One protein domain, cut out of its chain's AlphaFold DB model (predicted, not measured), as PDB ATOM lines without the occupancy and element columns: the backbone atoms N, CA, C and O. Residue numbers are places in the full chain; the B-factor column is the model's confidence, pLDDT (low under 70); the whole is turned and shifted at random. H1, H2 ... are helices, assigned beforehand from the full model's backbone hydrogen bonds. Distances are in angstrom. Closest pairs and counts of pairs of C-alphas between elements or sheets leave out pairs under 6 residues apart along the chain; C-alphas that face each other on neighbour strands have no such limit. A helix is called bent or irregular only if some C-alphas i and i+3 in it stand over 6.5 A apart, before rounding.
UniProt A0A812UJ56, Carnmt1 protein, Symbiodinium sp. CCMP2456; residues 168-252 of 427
ATOM      1  N   ARG A 168      80.512  94.362  47.411       85.75
ATOM      2  CA  ARG A 168      80.626  94.484  48.877       85.75
ATOM      3  C   ARG A 168      79.503  93.755  49.616       85.75
ATOM      4  O   ARG A 168      79.662  93.459  50.791       85.75
ATOM      5  N   GLY A 169      78.374  93.485  48.965       86.88
ATOM      6  CA  GLY A 169      77.362  92.564  49.477       86.88
ATOM      7  C   GLY A 169      77.871  91.122  49.454       86.88
ATOM      8  O   GLY A 169      77.752  90.404  50.445       86.88
ATOM      9  N   TYR A 170      78.526  90.719  48.363       91.12
ATOM     10  CA  TYR A 170      79.069  89.366  48.216       91.12
ATOM     11  C   TYR A 170      80.142  89.027  49.251       91.12
ATOM     12  O   TYR A 170      80.208  87.882  49.690       91.12
ATOM     13  N   SER A 171      80.931  90.003  49.715       92.81
ATOM     14  CA  SER A 171      81.908  89.753  50.785       92.81
ATOM     15  C   SER A 171      81.269  89.241  52.078       92.81
ATOM     16  O   SER A 171      81.883  88.433  52.772       92.81
ATOM     17  N   PHE A 172      80.036  89.648  52.389       94.62
ATOM     18  CA  PHE A 172      79.285  89.111  53.525       94.62
ATOM     19  C   PHE A 172      78.831  87.670  53.294       94.62
ATOM     20  O   PHE A 172      78.940  86.844  54.199       94.62
ATOM     21  N   MET A 173      78.363  87.367  52.081       91.81
ATOM     22  CA  MET A 173      77.900  86.029  51.693       91.81
ATOM     23  C   MET A 173      79.036  84.999  51.714       91.81
ATOM     24  O   MET A 173      78.828  83.853  52.097       91.81
ATOM     25  N   GLU A 174      80.241  85.439  51.359       92.00
ATOM     26  CA  GLU A 174      81.460  84.630  51.259       92.00
ATOM     27  C   GLU A 174      82.311  84.636  52.540       92.00
ATOM     28  O   GLU A 174      83.421  84.102  52.553       92.00
ATOM     29  N   TYR A 175      81.813  85.201  53.648       94.19
ATOM     30  CA  TYR A 175      82.509  85.170  54.941       94.19
ATOM     31  C   TYR A 175      82.939  83.749  55.338       94.19
ATOM     32  O   TYR A 175      84.031  83.551  55.873       94.19
ATOM     33  N   GLY A 176      82.089  82.759  55.043       92.19
ATOM     34  CA  GLY A 176      82.352  81.353  55.330       92.19
ATOM     35  C   GLY A 176      83.595  80.831  54.617       92.19
ATOM     36  O   GLY A 176      84.371  80.112  55.233       92.19
ATOM     37  N   THR A 177      83.835  81.230  53.368       90.19
ATOM     38  CA  THR A 177      84.988  80.776  52.576       90.19
ATOM     39  C   THR A 177      86.308  81.125  53.266       90.19
ATOM     40  O   THR A 177      87.169  80.268  53.447       90.19
ATOM     41  N   ASP A 178      86.439  82.370  53.725       88.62
ATOM     42  CA  ASP A 178      87.625  82.868  54.431       88.62
ATOM     43  C   ASP A 178      87.740  82.289  55.855       88.62
ATOM     44  O   ASP A 178      88.806  81.845  56.279       88.62
ATOM     45  N   ALA A 179      86.627  82.230  56.593       92.31
ATOM     46  CA  ALA A 179      86.618  81.730  57.966       92.31
ATOM     47  C   ALA A 179      86.863  80.212  58.061       92.31
ATOM     48  O   ALA A 179      87.586  79.761  58.952       92.31
ATOM     49  N   TYR A 180      86.293  79.418  57.149       93.88
ATOM     50  CA  TYR A 180      86.522  77.973  57.097       93.88
ATOM     51  C   TYR A 180      87.918  77.627  56.575       93.88
ATOM     52  O   TYR A 180      88.497  76.645  57.032       93.88
ATOM     53  N   TYR A 181      88.492  78.448  55.691       91.88
ATOM     54  CA  TYR A 181      89.893  78.304  55.293       91.88
ATOM     55  C   TYR A 181      90.842  78.463  56.490       91.88
ATOM     56  O   TYR A 181      91.716  77.622  56.708       91.88
ATOM     57  N   ASP A 182      90.639  79.493  57.318       90.56
ATOM     58  CA  ASP A 182      91.415  79.677  58.551       90.56
ATOM     59  C   ASP A 182      91.225  78.508  59.529       90.56
ATOM     60  O   ASP A 182      92.205  78.000  60.075       90.56
ATOM     61  N   LEU A 183      89.989  78.032  59.701       92.25
ATOM     62  CA  LEU A 183      89.690  76.863  60.529       92.25
ATOM     63  C   LEU A 183      90.403  75.593  60.050       92.25
ATOM     64  O   LEU A 183      90.951  74.872  60.881       92.25
ATOM     65  N   GLY A 184      90.442  75.341  58.740       92.75
ATOM     66  CA  GLY A 184      91.161  74.203  58.167       92.75
ATOM     67  C   GLY A 184      92.648  74.232  58.523       92.75
ATOM     68  O   GLY A 184      93.178  73.251  59.038       92.75
ATOM     69  N   ARG A 185      93.299  75.396  58.389       92.31
ATOM     70  CA  ARG A 185      94.710  75.568  58.788       92.31
ATOM     71  C   ARG A 185      94.934  75.327  60.281       92.31
ATOM     72  O   ARG A 185      95.937  74.732  60.681       92.31
ATOM     73  N   MET A 186      94.006  75.783  61.124       90.44
ATOM     74  CA  MET A 186      94.064  75.518  62.566       90.44
ATOM     75  C   MET A 186      93.919  74.020  62.859       90.44
ATOM     76  O   MET A 186      94.643  73.494  63.701       90.44
ATOM     77  N   GLN A 187      93.028  73.325  62.150       90.25
ATOM     78  CA  GLN A 187      92.823  71.886  62.298       90.25
ATOM     79  C   GLN A 187      94.068  71.087  61.898       90.25
ATOM     80  O   GLN A 187      94.486  70.212  62.653       90.25
ATOM     81  N   GLU A 188      94.692  71.417  60.766       91.31
ATOM     82  CA  GLU A 188      95.953  70.807  60.318       91.31
ATOM     83  C   GLU A 188      97.070  71.007  61.352       91.31
ATOM     84  O   GLU A 188      97.806  70.075  61.685       91.31
ATOM     85  N   THR A 189      97.155  72.209  61.931       88.88
ATOM     86  CA  THR A 189      98.130  72.513  62.986       88.88
ATOM     87  C   THR A 189      97.904  71.617  64.202       88.88
ATOM     88  O   THR A 189      98.839  70.983  64.673       88.88
ATOM     89  N   VAL A 190      96.659  71.489  64.669       87.25
ATOM     90  CA  VAL A 190      96.307  70.611  65.797       87.25
ATOM     91  C   VAL A 190      96.619  69.144  65.495       87.25
ATOM     92  O   VAL A 190      97.130  68.436  66.357       87.25
ATOM     93  N   GLN A 191      96.343  68.678  64.275       88.19
ATOM     94  CA  GLN A 191      96.594  67.293  63.863       88.19
ATOM     95  C   GLN A 191      98.082  66.942  63.757       88.19
ATOM     96  O   GLN A 191      98.433  65.768  63.844       88.19
ATOM     97  N   SER A 192      98.947  67.940  63.565       90.62
ATOM     98  CA  SER A 192     100.401  67.753  63.471       90.62
ATOM     99  C   SER A 192     101.130  67.811  64.819       90.62
ATOM    100  O   SER A 192     102.336  67.568  64.855       90.62
ATOM    101  N   LEU A 193     100.422  68.096  65.920       88.81
ATOM    102  CA  LEU A 193     101.007  68.134  67.261       88.81
ATOM    103  C   LEU A 193     101.453  66.745  67.728       88.81
ATOM    104  O   LEU A 193     100.784  65.734  67.494       88.81
ATOM    105  N   ASP A 194     102.570  66.701  68.454       93.31
ATOM    106  CA  ASP A 194     103.021  65.474  69.099       93.31
ATOM    107  C   ASP A 194     102.232  65.177  70.391       93.31
ATOM    108  O   ASP A 194     101.373  65.939  70.844       93.31
ATOM    109  N   LYS A 195     102.506  64.024  71.014       90.44
ATOM    110  CA  LYS A 195     101.802  63.614  72.240       90.44
ATOM    111  C   LYS A 195     102.069  64.545  73.427       90.44
ATOM    112  O   LYS A 195     101.194  64.664  74.282       90.44
ATOM    113  N   ALA A 196     103.258  65.138  73.516       93.25
ATOM    114  CA  ALA A 196     103.624  66.022  74.617       93.25
ATOM    115  C   ALA A 196     102.892  67.363  74.489       93.25
ATOM    116  O   ALA A 196     102.307  67.834  75.464       93.25
ATOM    117  N   ASP A 197     102.829  67.908  73.275       91.44
ATOM    118  CA  ASP A 197     102.085  69.121  72.960       91.44
ATOM    119  C   ASP A 197     100.584  68.928  73.166       91.44
ATOM    120  O   ASP A 197      99.938  69.743  73.826       91.44
ATOM    121  N   MET A 198     100.031  67.807  72.695       88.19
ATOM    122  CA  MET A 198      98.624  67.459  72.913       88.19
ATOM    123  C   MET A 198      98.278  67.321  74.401       88.19
ATOM    124  O   MET A 198      97.187  67.710  74.810       88.19
ATOM    125  N   ALA A 199      99.202  66.833  75.235       90.00
ATOM    126  CA  ALA A 199      98.989  66.725  76.679       90.00
ATOM    127  C   ALA A 199      98.919  68.090  77.395       90.00
ATOM    128  O   ALA A 199      98.383  68.167  78.502       90.00
ATOM    129  N   MET A 200      99.422  69.174  76.787       91.00
ATOM    130  CA  MET A 200      99.299  70.531  77.336       91.00
ATOM    131  C   MET A 200      97.908  71.149  77.124       91.00
ATOM    132  O   MET A 200      97.563  72.138  77.783       91.00
ATOM    133  N   TRP A 201      97.090  70.589  76.228       89.31
ATOM    134  CA  TRP A 201      95.744  71.093  75.969       89.31
ATOM    135  C   TRP A 201      94.804  70.772  77.132       89.31
ATOM    136  O   TRP A 201      94.598  69.623  77.509       89.31
ATOM    137  N   LYS A 202      94.181  71.815  77.687       88.12
ATOM    138  CA  LYS A 202      93.190  71.694  78.776       88.12
ATOM    139  C   LYS A 202      91.769  71.405  78.284       88.12
ATOM    140  O   LYS A 202      90.873  71.195  79.094       88.12
ATOM    141  N   ILE A 203      91.552  71.479  76.975       87.94
ATOM    142  CA  ILE A 203      90.259  71.320  76.309       87.94
ATOM    143  C   ILE A 203      90.479  70.338  75.164       87.94
ATOM    144  O   ILE A 203      91.512  70.415  74.503       87.94
ATOM    145  N   ASP A 204      89.516  69.448  74.923       88.31
ATOM    146  CA  ASP A 204      89.536  68.575  73.748       88.31
ATOM    147  C   ASP A 204      89.633  69.422  72.458       88.31
ATOM    148  O   ASP A 204      88.721  70.213  72.181       88.31
ATOM    149  N   PRO A 205      90.715  69.285  71.665       87.81
ATOM    150  CA  PRO A 205      90.908  70.081  70.459       87.81
ATOM    151  C   PRO A 205      89.808  69.868  69.417       87.81
ATOM    152  O   PRO A 205      89.446  70.811  68.711       87.81
ATOM    153  N   LEU A 206      89.231  68.662  69.342       85.00
ATOM    154  CA  LEU A 206      88.137  68.376  68.417       85.00
ATOM    155  C   LEU A 206      86.846  69.068  68.865       85.00
ATOM    156  O   LEU A 206      86.170  69.698  68.050       85.00
ATOM    157  N   ALA A 207      86.514  69.011  70.158       89.38
ATOM    158  CA  ALA A 207      85.402  69.777  70.716       89.38
ATOM    159  C   ALA A 207      85.582  71.290  70.509       89.38
ATOM    160  O   ALA A 207      84.630  71.969  70.123       89.38
ATOM    161  N   TRP A 208      86.794  71.816  70.713       90.12
ATOM    162  CA  TRP A 208      87.118  73.225  70.475       90.12
ATOM    163  C   TRP A 208      86.944  73.620  69.002       90.12
ATOM    164  O   TRP A 208      86.306  74.632  68.711       90.12
ATOM    165  N   TYR A 209      87.437  72.798  68.072       90.00
ATOM    166  CA  TYR A 209      87.267  73.005  66.634       90.00
ATOM    167  C   TYR A 209      85.786  73.023  66.233       90.00
ATOM    168  O   TYR A 209      85.312  73.987  65.628       90.00
ATOM    169  N   ASN A 210      85.033  71.995  66.642       91.12
ATOM    170  CA  ASN A 210      83.600  71.876  66.366       91.12
ATOM    171  C   ASN A 210      82.813  73.059  66.932       91.12
ATOM    172  O   ASN A 210      81.842  73.520  66.331       91.12
ATOM    173  N   GLU A 211      83.223  73.550  68.097       92.31
ATOM    174  CA  GLU A 211      82.634  74.730  68.699       92.31
ATOM    175  C   GLU A 211      82.883  75.962  67.826       92.31
ATOM    176  O   GLU A 211      81.911  76.600  67.435       92.31
ATOM    177  N   ILE A 212      84.125  76.269  67.425       92.94
ATOM    178  CA  ILE A 212      84.405  77.428  66.553       92.94
ATOM    179  C   ILE A 212      83.675  77.312  65.212       92.94
ATOM    180  O   ILE A 212      83.124  78.309  64.743       92.94
ATOM    181  N   GLN A 213      83.595  76.117  64.629       94.12
ATOM    182  CA  GLN A 213      82.859  75.884  63.386       94.12
ATOM    183  C   GLN A 213      81.388  76.323  63.503       94.12
ATOM    184  O   GLN A 213      80.878  77.025  62.628       94.12
ATOM    185  N   LYS A 214      80.717  76.006  64.620       94.06
ATOM    186  CA  LYS A 214      79.345  76.479  64.891       94.06
ATOM    187  C   LYS A 214      79.268  78.004  64.979       94.06
ATOM    188  O   LYS A 214      78.320  78.598  64.472       94.06
ATOM    189  N   ARG A 215      80.265  78.652  65.591       95.06
ATOM    190  CA  ARG A 215      80.332  80.124  65.717       95.06
ATOM    191  C   ARG A 215      80.473  80.800  64.361       95.06
ATOM    192  O   ARG A 215      79.790  81.789  64.097       95.06
ATOM    193  N   VAL A 216      81.327  80.246  63.499       95.38
ATOM    194  CA  VAL A 216      81.485  80.698  62.111       95.38
ATOM    195  C   VAL A 216      80.161  80.569  61.367       95.38
ATOM    196  O   VAL A 216      79.743  81.534  60.732       95.38
ATOM    197  N   GLN A 217      79.453  79.445  61.513       95.50
ATOM    198  CA  GLN A 217      78.151  79.264  60.870       95.50
ATOM    199  C   GLN A 217      77.104  80.275  61.354       95.50
ATOM    200  O   GLN A 217      76.340  80.799  60.547       95.50
ATOM    201  N   ILE A 218      77.063  80.585  62.652       95.75
ATOM    202  CA  ILE A 218      76.110  81.570  63.181       95.75
ATOM    203  C   ILE A 218      76.433  82.975  62.659       95.75
ATOM    204  O   ILE A 218      75.528  83.677  62.209       95.75
ATOM    205  N   ASN A 219      77.712  83.362  62.639       97.00
ATOM    206  CA  ASN A 219      78.134  84.615  62.014       97.00
ATOM    207  C   ASN A 219      77.786  84.656  60.524       97.00
ATOM    208  O   ASN A 219      77.296  85.676  60.056       97.00
ATOM    209  N   LEU A 220      78.000  83.564  59.789       95.81
ATOM    210  CA  LEU A 220      77.654  83.475  58.373       95.81
ATOM    211  C   LEU A 220      76.153  83.691  58.155       95.81
ATOM    212  O   LEU A 220      75.780  84.545  57.356       95.81
ATOM    213  N   ASN A 221      75.305  82.993  58.914       95.75
ATOM    214  CA  ASN A 221      73.852  83.143  58.827       95.75
ATOM    215  C   ASN A 221      73.420  84.596  59.072       95.75
ATOM    216  O   ASN A 221      72.573  85.115  58.353       95.75
ATOM    217  N   PHE A 222      74.018  85.261  60.063       96.62
ATOM    218  CA  PHE A 222      73.763  86.673  60.336       96.62
ATOM    219  C   PHE A 222      74.241  87.580  59.191       96.62
ATOM    220  O   PHE A 222      73.504  88.455  58.743       96.62
ATOM    221  N   LEU A 223      75.459  87.367  58.684       96.25
ATOM    222  CA  LEU A 223      76.048  88.204  57.637       96.25
ATOM    223  C   LEU A 223      75.306  88.088  56.302       96.25
ATOM    224  O   LEU A 223      75.172  89.082  55.593       96.25
ATOM    225  N   GLN A 224      74.742  86.920  55.998       94.75
ATOM    226  CA  GLN A 224      73.920  86.706  54.807       94.75
ATOM    227  C   GLN A 224      72.600  87.498  54.816       94.75
ATOM    228  O   GLN A 224      71.960  87.633  53.776       94.75
ATOM    229  N   MET A 225      72.207  88.074  55.957       94.06
ATOM    230  CA  MET A 225      71.041  88.962  56.054       94.06
ATOM    231  C   MET A 225      71.347  90.411  55.641       94.06
ATOM    232  O   MET A 225      70.414  91.198  55.476       94.06
ATOM    233  N   LEU A 226      72.626  90.796  55.529       94.50
ATOM    234  CA  LEU A 226      73.024  92.188  55.287       94.50
ATOM    235  C   LEU A 226      72.761  92.658  53.849       94.50
ATOM    236  O   LEU A 226      72.240  93.768  53.709       94.50
ATOM    237  N   PRO A 227      73.118  91.903  52.789       92.75
ATOM    238  CA  PRO A 227      72.871  92.332  51.415       92.75
ATOM    239  C   PRO A 227      71.384  92.601  51.175       92.75
ATOM    240  O   PRO A 227      70.538  91.722  51.330       92.75
ATOM    241  N   ASN A 228      71.056  93.838  50.806       89.31
ATOM    242  CA  ASN A 228      69.678  94.275  50.630       89.31
ATOM    243  C   ASN A 228      69.599  95.287  49.478       89.31
ATOM    244  O   ASN A 228      70.345  96.278  49.480       89.31
ATOM    245  N   PRO A 229      68.699  95.080  48.498       85.69
ATOM    246  CA  PRO A 229      68.589  95.975  47.355       85.69
ATOM    247  C   PRO A 229      68.172  97.396  47.742       85.69
ATOM    248  O   PRO A 229      68.565  98.321  47.048       85.69
ATOM    249  N   ASP A 230      67.498  97.615  48.871       84.56
ATOM    250  CA  ASP A 230      67.160  98.963  49.354       84.56
ATOM    251  C   ASP A 230      68.409  99.830  49.613       84.56
ATOM    252  O   ASP A 230      68.315 101.053  49.653       84.56
ATOM    253  N   VAL A 231      69.581  99.206  49.791       82.50
ATOM    254  CA  VAL A 231      70.860  99.881  50.059       82.50
ATOM    255  C   VAL A 231      71.813  99.790  48.869       82.50
ATOM    256  O   VAL A 231      72.433 100.783  48.497       82.50
ATOM    257  N   CYS A 232      71.976  98.597  48.289       78.12
ATOM    258  CA  CYS A 232      72.983  98.319  47.257       78.12
ATOM    259  C   CYS A 232      72.391  97.918  45.897       78.12
ATOM    260  O   CYS A 232      73.115  97.390  45.055       78.12
ATOM    261  N   GLY A 233      71.090  98.135  45.678       69.62
ATOM    262  CA  GLY A 233      70.413  97.741  44.441       69.62
ATOM    263  C   GLY A 233      69.142  98.520  44.097       69.62
ATOM    264  O   GLY A 233      68.345  98.031  43.298       69.62
ATOM    265  N   ALA A 234      68.927  99.704  44.678       71.56
ATOM    266  CA  ALA A 234      67.664 100.439  44.558       71.56
ATOM    267  C   ALA A 234      67.366 100.840  43.102       71.56
ATOM    268  O   ALA A 234      66.212 100.949  42.692       71.56
ATOM    269  N   ASP A 235      68.414 101.001  42.296       70.69
ATOM    270  CA  ASP A 235      68.362 101.344  40.881       70.69
ATOM    271  C   ASP A 235      68.509 100.133  39.937       70.69
ATOM    272  O   ASP A 235      68.477 100.303  38.718       70.69
ATOM    273  N   LEU A 236      68.613  98.907  40.468       71.94
ATOM    274  CA  LEU A 236      68.718  97.661  39.684       71.94
ATOM    275  C   LEU A 236      67.350  97.099  39.245       71.94
ATOM    276  O   LEU A 236      67.265  96.060  38.585       71.94
ATOM    277  N   GLY A 237      66.258  97.783  39.590       75.38
ATOM    278  CA  GLY A 237      64.908  97.417  39.170       75.38
ATOM    279  C   GLY A 237      64.468  96.041  39.684       75.38
ATOM    280  O   GLY A 237      64.819  95.612  40.779       75.38
ATOM    281  N   ARG A 238      63.661  95.321  38.893       77.00
ATOM    282  CA  ARG A 238      62.996  94.078  39.342       77.00
ATOM    283  C   ARG A 238      63.948  92.922  39.679       77.00
ATOM    284  O   ARG A 238      63.543  92.020  40.402       77.00
ATOM    285  N   GLN A 239      65.179  92.936  39.169       79.56
ATOM    286  CA  GLN A 239      66.172  91.876  39.392       79.56
ATOM    287  C   GLN A 239      67.110  92.169  40.571       79.56
ATOM    288  O   GLN A 239      67.987  91.360  40.864       79.56
ATOM    289  N   ALA A 240      66.924  93.296  41.268       82.88
ATOM    290  CA  ALA A 240      67.825  93.750  42.322       82.88
ATOM    291  C   ALA A 240      68.087  92.680  43.391       82.88
ATOM    292  O   ALA A 240      69.237  92.418  43.715       82.88
ATOM    293  N   TRP A 241      67.037  92.011  43.878       86.06
ATOM    294  CA  TRP A 241      67.164  90.934  44.866       86.06
ATOM    295  C   TRP A 241      68.057  89.798  44.383       86.06
ATOM    296  O   TRP A 241      68.935  89.363  45.120       86.06
ATOM    297  N   GLN A 242      67.862  89.340  43.147       84.94
ATOM    298  CA  GLN A 242      68.671  88.267  42.579       84.94
ATOM    299  C   GLN A 242      70.142  88.687  42.498       84.94
ATOM    300  O   GLN A 242      71.010  87.960  42.963       84.94
ATOM    301  N   LEU A 243      70.405  89.887  41.980       83.12
ATOM    302  CA  LEU A 243      71.761  90.401  41.799       83.12
ATOM    303  C   LEU A 243      72.489  90.659  43.122       83.12
ATOM    304  O   LEU A 243      73.686  90.459  43.185       83.12
ATOM    305  N   VAL A 244      71.812  91.089  44.188       85.88
ATOM    306  CA  VAL A 244      72.495  91.382  45.466       85.88
ATOM    307  C   VAL A 244      72.659  90.161  46.368       85.88
ATOM    308  O   VAL A 244      73.495  90.191  47.268       85.88
ATOM    309  N   THR A 245      71.877  89.097  46.153       85.69
ATOM    310  CA  THR A 245      71.881  87.902  47.019       85.69
ATOM    311  C   THR A 245      72.506  86.667  46.374       85.69
ATOM    312  O   THR A 245      72.824  85.720  47.090       85.69
ATOM    313  N   GLN A 246      72.716  86.658  45.054       86.38
ATOM    314  CA  GLN A 246      73.358  85.545  44.356       86.38
ATOM    315  C   GLN A 246      74.772  85.931  43.941       86.38
ATOM    316  O   GLN A 246      74.972  86.713  43.015       86.38
ATOM    317  N   VAL A 247      75.755  85.353  44.630       86.25
ATOM    318  CA  VAL A 247      77.166  85.503  44.270       86.25
ATOM    319  C   VAL A 247      77.408  84.793  42.927       86.25
ATOM    320  O   VAL A 247      77.087  83.608  42.812       86.25
ATOM    321  N   PRO A 248      77.952  85.476  41.901       86.25
ATOM    322  CA  PRO A 248      78.253  84.858  40.618       86.25
ATOM    323  C   PRO A 248      79.252  83.712  40.763       86.25
ATOM    324  O   PRO A 248      80.202  83.793  41.548       86.25
ATOM    325  N   GLU A 249      79.079  82.668  39.956       85.75
ATOM    326  CA  GLU A 249      80.026  81.560  39.914       85.75
ATOM    327  C   GLU A 249      81.438  82.065  39.579       85.75
ATOM    328  O   GLU A 249      81.633  82.925  38.719       85.75
ATOM    329  N   GLY A 250      82.437  81.560  40.303       82.69
ATOM    330  CA  GLY A 250      83.827  81.975  40.118       82.69
ATOM    331  C   GLY A 250      84.180  83.338  40.722       82.69
ATOM    332  O   GLY A 250      85.355  83.707  40.681       82.69
ATOM    333  N   HIS A 251      83.233  84.063  41.333       84.88
ATOM    334  CA  HIS A 251      83.543  85.305  42.038       84.88
ATOM    335  C   HIS A 251      84.597  85.069  43.136       84.88
ATOM    336  O   HIS A 251      84.679  84.001  43.753       84.88
ATOM    337  N   ARG A 252      85.452  86.070  43.350       84.81
ATOM    338  CA  ARG A 252      86.500  86.057  44.371       84.81
ATOM    339  C   ARG A 252      86.448  87.366  45.129       84.81
ATOM    340  O   ARG A 252      86.620  88.435  44.549       84.81
TER     341      ARG A 252
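AT A GLANCE: This is residues 168 to 252 of the 427 residues of the protein "Carnmt1 protein" of Symbiodinium sp. CCMP2456 (UniProt A0A812UJ56). The model is a long, thin rod: two long helices, H2 and H4, lie side by side and run opposite ways, with a loop that holds the short helix H3 at one end and a small group of helices, H1, H5 and H6, at the other. Residues 192 to 197 and 199 to 204 stick out beyond the helix pair at the H3 end. The printed part has 85 residues with six named helices, in the order H1 to H6, and no named strand; its class is all helix. It is only just extended, close to loose, with a radius of gyration of the C-alphas of 18.3 A, and spans 61 by 23 by 13 A.

HOW THE PARTS SIT: H1, residues 168 to 173, and H2, residues 175 to 191, meet only through their link. H2 touches H4, residues 205 to 223, at a shallow tilt of 5 degrees, opposite ways; their closest C-alphas are those of Gly 176 and Leu 220, 6.0 A apart. H3, residues 195 to 199, touches no helix and is only just apart from H2, with closest C-alphas 8.1 A apart. H4 touches H1 with residues 220 to 223 alone, at a steep tilt of 43 degrees, opposite ways; the closest C-alphas are those of Phe 172 and Leu 223, 5.3 A apart. H5, residues 229 to 232, touches H6, residues 237 to 245, where the C-alphas of Pro 229 and Ala 240, their closest, are 5.6 A apart. H6 touches H1 at a steep tilt of 52 degrees, the same way; the C-alphas of Gly 169 and Val 244, their closest, are 6.4 A apart. H1 and H5 are close but not clearly touching, and H4 and H6 are apart. Of the three touching pairs of helices that have a tilt, H1 and H4, H1 and H6, and H2 and H4, one is at a shallow tilt, and the helix packing is mostly crossed, but only just. In H2, H3 and H4 every O i to N i+4 pair is within hydrogen-bond range; in H6 3 of 5 are, in H1 0 of 2, with 2 of 3 O i to N i+3 pairs within range, and H5 is too short for an O i to N i+4 pair.

IN THESE COORDINATES: H1 begins at C-alpha 168 (80.626, 94.484, 48.877). H2 measures 24.4 A from first to last C-alpha. H4, the longest helix, measures 26.7 A, from C-alpha 205 (90.908, 70.081, 70.459) to C-alpha 223 (76.048, 88.204, 57.637). H6 measures 14.2 A and is irregular, with C-alphas 238 and 241 7.6 A apart; it ends at C-alpha 245 (71.881, 87.902, 47.019).

THE WHOLE: The two C-alphas farthest apart are those of Ala 196 and Gly 237, 61.2 A. The printed part has no cut, and the five links between its helices are tight. The mean pLDDT of the printed part is 88.7, and residue 233 is under 70.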